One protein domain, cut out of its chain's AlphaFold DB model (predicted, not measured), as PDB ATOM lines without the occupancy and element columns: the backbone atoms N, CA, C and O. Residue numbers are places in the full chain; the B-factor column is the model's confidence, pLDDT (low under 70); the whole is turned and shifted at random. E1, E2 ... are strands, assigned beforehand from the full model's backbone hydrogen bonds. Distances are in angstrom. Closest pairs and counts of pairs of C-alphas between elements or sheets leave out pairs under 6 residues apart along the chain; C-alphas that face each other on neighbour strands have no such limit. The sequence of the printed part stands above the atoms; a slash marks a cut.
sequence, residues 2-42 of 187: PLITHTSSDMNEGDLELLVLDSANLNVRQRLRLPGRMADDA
ATOM      1  N   PRO A   2      19.958  21.162   2.595       92.94
ATOM      2  CA  PRO A   2      20.693  22.267   1.984       92.94
ATOM      3  C   PRO A   2      20.135  22.621   0.601       92.94
ATOM      4  O   PRO A   2      19.818  21.727  -0.181       92.94
ATOM      5  N   LEU A   3      20.040  23.915   0.307       95.00
ATOM      6  CA  LEU A   3      19.646  24.484  -0.980       95.00
ATOM      7  C   LEU A   3      20.807  25.354  -1.483       95.00
ATOM      8  O   LEU A   3      20.800  26.570  -1.297       95.00
ATOM      9  N   ILE A   4      21.836  24.720  -2.047       94.38
ATOM     10  CA  ILE A   4      23.050  25.407  -2.511       94.38
ATOM     11  C   ILE A   4      22.762  26.126  -3.829       94.38
ATOM     12  O   ILE A   4      22.319  25.503  -4.794       94.38
ATOM     13  N   THR A   5      23.009  27.433  -3.862       93.19
ATOM     14  CA  THR A   5      22.806  28.286  -5.041       93.19
ATOM     15  C   THR A   5      24.110  28.586  -5.763       93.19
ATOM     16  O   THR A   5      24.100  28.766  -6.979       93.19
ATOM     17  N   HIS A   6      25.228  28.611  -5.039       91.25
ATOM     18  CA  HIS A   6      26.551  28.846  -5.603       91.25
ATOM     19  C   HIS A   6      27.617  28.070  -4.825       91.25
ATOM     20  O   HIS A   6      27.557  27.967  -3.601       91.25
ATOM     21  N   THR A   7      28.608  27.535  -5.537       89.69
ATOM     22  CA  THR A   7      29.784  26.892  -4.941       89.69
ATOM     23  C   THR A   7      31.024  27.292  -5.729       89.69
ATOM     24  O   THR A   7      30.993  27.377  -6.958       89.69
ATOM     25  N   SER A   8      32.114  27.558  -5.023       89.25
ATOM     26  CA  SER A   8      33.414  27.918  -5.589       89.25
ATOM     27  C   SER A   8      34.537  27.342  -4.728       89.25
ATOM     28  O   SER A   8      34.280  26.749  -3.677       89.25
ATOM     29  N   SER A   9      35.794  27.534  -5.145       83.62
ATOM     30  CA  SER A   9      36.945  27.127  -4.331       83.62
ATOM     31  C   SER A   9      36.947  27.789  -2.955       83.62
ATOM     32  O   SER A   9      37.398  27.164  -2.001       83.62
ATOM     33  N   ASP A  10      36.391  28.998  -2.832       85.25
ATOM     34  CA  ASP A  10      36.613  29.870  -1.672       85.25
ATOM     35  C   ASP A  10      35.343  30.115  -0.846       85.25
ATOM     36  O   ASP A  10      35.444  30.457   0.327       85.25
ATOM     37  N   MET A  11      34.159  29.893  -1.426       91.38
ATOM     38  CA  MET A  11      32.876  30.216  -0.796       91.38
ATOM     39  C   MET A  11      31.740  29.321  -1.297       91.38
ATOM     40  O   MET A  11      31.693  28.966  -2.482       91.38
ATOM     41  N   ASN A  12      30.792  29.033  -0.408       93.69
ATOM     42  CA  ASN A  12      29.473  28.510  -0.735       93.69
ATOM     43  C   ASN A  12      28.394  29.548  -0.417       93.69
ATOM     44  O   ASN A  12      28.477  30.261   0.579       93.69
ATOM     45  N   GLU A  13      27.344  29.582  -1.231       96.12
ATOM     46  CA  GLU A  13      26.111  30.299  -0.920       96.12
ATOM     47  C   GLU A  13      24.935  29.335  -0.996       96.12
ATOM     48  O   GLU A  13      24.831  28.498  -1.902       96.12
ATOM     49  N   GLY A  14      24.013  29.471  -0.054       96.31
ATOM     50  CA  GLY A  14      22.794  28.695  -0.071       96.31
ATOM     51  C   GLY A  14      21.974  28.847   1.192       96.31
ATOM     52  O   GLY A  14      22.400  29.409   2.205       96.31
ATOM     53  N   ASP A  15      20.790  28.262   1.135       97.44
ATOM     54  CA  ASP A  15      19.857  28.238   2.249       97.44
ATOM     55  C   ASP A  15      19.792  26.854   2.874       97.44
ATOM     56  O   ASP A  15      20.241  25.855   2.307       97.44
ATOM     57  N   LEU A  16      19.141  26.778   4.027       97.81
ATOM     58  CA  LEU A  16      18.742  25.512   4.618       97.81
ATOM     59  C   LEU A  16      17.222  25.447   4.718       97.81
ATOM     60  O   LEU A  16      16.589  26.365   5.224       97.81
ATOM     61  N   GLU A  17      16.621  24.345   4.287       97.25
ATOM     62  CA  GLU A  17      15.196  24.091   4.486       97.25
ATOM     63  C   GLU A  17      14.972  23.017   5.556       97.25
ATOM     64  O   GLU A  17      15.538  21.920   5.495       97.25
ATOM     65  N   LEU A  18      14.137  23.325   6.546       97.56
ATOM     66  CA  LEU A  18      13.621  22.367   7.518       97.56
ATOM     67  C   LEU A  18      12.254  21.882   7.052       97.56
ATOM     68  O   LEU A  18      11.396  22.695   6.713       97.56
ATOM     69  N   LEU A  19      12.050  20.567   7.068       96.44
ATOM     70  CA  LEU A  19      10.811  19.929   6.640       96.44
ATOM     71  C   LEU A  19      10.279  19.041   7.761       96.44
ATOM     72  O   LEU A  19      11.030  18.269   8.354       96.44
ATOM     73  N   VAL A  20       8.973  19.123   8.007       95.38
ATOM     74  CA  VAL A  20       8.233  18.113   8.769       95.38
ATOM     75  C   VAL A  20       7.472  17.276   7.763       95.38
ATOM     76  O   VAL A  20       6.688  17.814   6.978       95.38
ATOM     77  N   LEU A  21       7.712  15.972   7.782       95.12
ATOM     78  CA  LEU A  21       7.093  15.023   6.869       95.12
ATOM     79  C   LEU A  21       6.102  14.144   7.628       95.12
ATOM     80  O   LEU A  21       6.312  13.810   8.793       95.12
ATOM     81  N   ASP A  22       5.028  13.757   6.954       94.81
ATOM     82  CA  ASP A  22       4.193  12.649   7.390       94.81
ATOM     83  C   ASP A  22       4.995  11.345   7.309       94.81
ATOM     84  O   ASP A  22       5.568  11.028   6.269       94.81
ATOM     85  N   SER A  23       5.064  10.579   8.394       94.69
ATOM     86  CA  SER A  23       5.911   9.384   8.430       94.69
ATOM     87  C   SER A  23       5.387   8.228   7.574       94.69
ATOM     88  O   SER A  23       6.162   7.332   7.256       94.69
ATOM     89  N   ALA A  24       4.095   8.207   7.226       97.19
ATOM     90  CA  ALA A  24       3.487   7.109   6.477       97.19
ATOM     91  C   ALA A  24       3.609   7.296   4.960       97.19
ATOM     92  O   ALA A  24       3.781   6.319   4.237       97.19
ATOM     93  N   ASN A  25       3.511   8.536   4.474       96.88
ATOM     94  CA  ASN A  25       3.516   8.834   3.035       96.88
ATOM     95  C   ASN A  25       4.569   9.865   2.598       96.88
ATOM     96  O   ASN A  25       4.651  10.172   1.413       96.88
ATOM     97  N   LEU A  26       5.378  10.383   3.529       95.44
ATOM     98  CA  LEU A  26       6.432  11.377   3.294       95.44
ATOM     99  C   LEU A  26       5.934  12.723   2.749       95.44
ATOM    100  O   LEU A  26       6.740  13.556   2.329       95.44
ATOM    101  N   ASN A  27       4.625  12.987   2.800       96.75
ATOM    102  CA  ASN A  27       4.085  14.281   2.407       96.75
ATOM    103  C   ASN A  27       4.628  15.380   3.320       96.75
ATOM    104  O   ASN A  27       4.623  15.258   4.548       96.75
ATOM    105  N   VAL A  28       5.048  16.492   2.719       95.56
ATOM    106  CA  VAL A  28       5.506  17.671   3.458       95.56
ATOM    107  C   VAL A  28       4.322  18.287   4.201       95.56
ATOM    108  O   VAL A  28       3.423  18.854   3.585       95.56
ATOM    109  N   ARG A  29       4.338  18.195   5.533       95.25
ATOM    110  CA  ARG A  29       3.354  18.816   6.428       95.25
ATOM    111  C   ARG A  29       3.701  20.272   6.703       95.25
ATOM    112  O   ARG A  29       2.821  21.123   6.699       95.25
ATOM    113  N   GLN A  30       4.979  20.553   6.946       95.81
ATOM    114  CA  GLN A  30       5.465  21.893   7.277       95.81
ATOM    115  C   GLN A  30       6.833  22.122   6.653       95.81
ATOM    116  O   GLN A  30       7.606  21.178   6.472       95.81
ATOM    117  N   ARG A  31       7.139  23.383   6.352       95.94
ATOM    118  CA  ARG A  31       8.442  23.799   5.834       95.94
ATOM    119  C   ARG A  31       8.873  25.133   6.420       95.94
ATOM    120  O   ARG A  31       8.038  26.004   6.657       95.94
ATOM    121  N   LEU A  32      10.174  25.295   6.609       97.50
ATOM    122  CA  LEU A  32      10.801  26.559   6.965       97.50
ATOM    123  C   LEU A  32      12.101  26.702   6.182       97.50
ATOM    124  O   LEU A  32      13.043  25.943   6.396       97.50
ATOM    125  N   ARG A  33      12.148  27.699   5.299       97.31
ATOM    126  CA  ARG A  33      13.375  28.120   4.622       97.31
ATOM    127  C   ARG A  33      14.151  29.056   5.544       97.31
ATOM    128  O   ARG A  33      13.571  29.978   6.113       97.31
ATOM    129  N   LEU A  34      15.449  28.814   5.670       97.12
ATOM    130  CA  LEU A  34      16.409  29.594   6.443       97.12
ATOM    131  C   LEU A  34      17.404  30.221   5.459       97.12
ATOM    132  O   LEU A  34      18.367  29.551   5.066       97.12
ATOM    133  N   PRO A  35      17.152  31.467   5.017       96.31
ATOM    134  CA  PRO A  35      17.994  32.134   4.036       96.31
ATOM    135  C   PRO A  35      19.447  32.255   4.502       96.31
ATOM    136  O   PRO A  35      19.687  32.558   5.672       96.31
ATOM    137  N   GLY A  36      20.400  32.003   3.607       95.62
ATOM    138  CA  GLY A  36      21.840  32.143   3.850       95.62
ATOM    139  C   GLY A  36      22.422  31.165   4.874       95.62
ATOM    140  O   GLY A  36      23.594  31.262   5.217       95.62
ATOM    141  N   ARG A  37      21.633  30.213   5.392       96.06
ATOM    142  CA  ARG A  37      22.070  29.317   6.476       96.06
ATOM    143  C   ARG A  37      23.112  28.278   6.036       96.06
ATOM    144  O   ARG A  37      23.669  27.601   6.892       96.06
ATOM    145  N   MET A  38      23.353  28.153   4.732       96.62
ATOM    146  CA  MET A  38      24.410  27.324   4.150       96.62
ATOM    147  C   MET A  38      25.502  28.166   3.472       96.62
ATOM    148  O   MET A  38      26.248  27.634   2.654       96.62
ATOM    149  N   ALA A  39      25.572  29.470   3.764       95.44
ATOM    150  CA  ALA A  39      26.665  30.309   3.295       95.44
ATOM    151  C   ALA A  39      27.917  30.094   4.159       95.44
ATOM    152  O   ALA A  39      27.821  30.082   5.387       95.44
ATOM    153  N   ASP A  40      29.070  29.921   3.517       94.31
ATOM    154  CA  ASP A  40      30.367  29.768   4.181       94.31
ATOM    155  C   ASP A  40      31.531  30.265   3.312       94.31
ATOM    156  O   ASP A  40      31.402  30.328   2.092       94.31
ATOM    157  N   ASP A  41      32.654  30.631   3.937       91.75
ATOM    158  CA  ASP A  41      33.835  31.206   3.274       91.75
ATOM    159  C   ASP A  41      35.170  30.687   3.873       91.75
ATOM    160  O   ASP A  41      35.509  29.513   3.745       91.75
ATOM    161  N   ALA A  42      35.957  31.519   4.560       92.12
ATOM    162  CA  ALA A  42      37.135  31.121   5.316       92.12
ATOM    163  C   ALA A  42      36.808  30.145   6.463       92.12
ATOM    164  O   ALA A  42      37.659  29.329   6.829       92.12
TER     165      ALA A  42
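This is residues 2 to 42 of the 187 residues of an uncharacterized protein of Burkholderia sp. SRS-46 (UniProt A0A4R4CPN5). A slim rod is built on one long strand, E2, with E1 folded along its first part and E3 along its last part; after E3 the tail, residues 35 to 42, runs back toward the E1 to E2 turn. The 41 printed residues hold three named strands, E1, E2, E3, an all-strand antiparallel sheet in that order and a meander, each strand the antiparallel neighbour of the one before. It is only just loose, close to extended: radius of gyration of the C-alphas 13.3 A, spans 41 by 14 by 13 A.

E1, residues 2 to 7, begins at C-alpha 2 (20.693, 22.267, 1.984) and is 12.3 A long. E2, residues 12 to 21, is 27.2 A long. E3, residues 28 to 34, is 16.4 A long and ends at C-alpha 34 (16.409, 29.594, 6.443).

E1 and E2 form a hairpin at 167 degrees, with N 3 and O 15 2.8 A apart, within hydrogen-bond range. E2 and E3 form a hairpin at 155 degrees, with N 34 and O 16 2.7 A apart, within hydrogen-bond range. Pairing is staggered: E2 pairs with E1 over residues 12 to 16 and with E3 over 16 to 21. E1 and E3 are apart.

The C-alphas farthest apart, of Ala 24 and Ala 42, are 41.4 A apart. The printed part has no cut, no link is long, and no printed residue is under 70 in pLDDT.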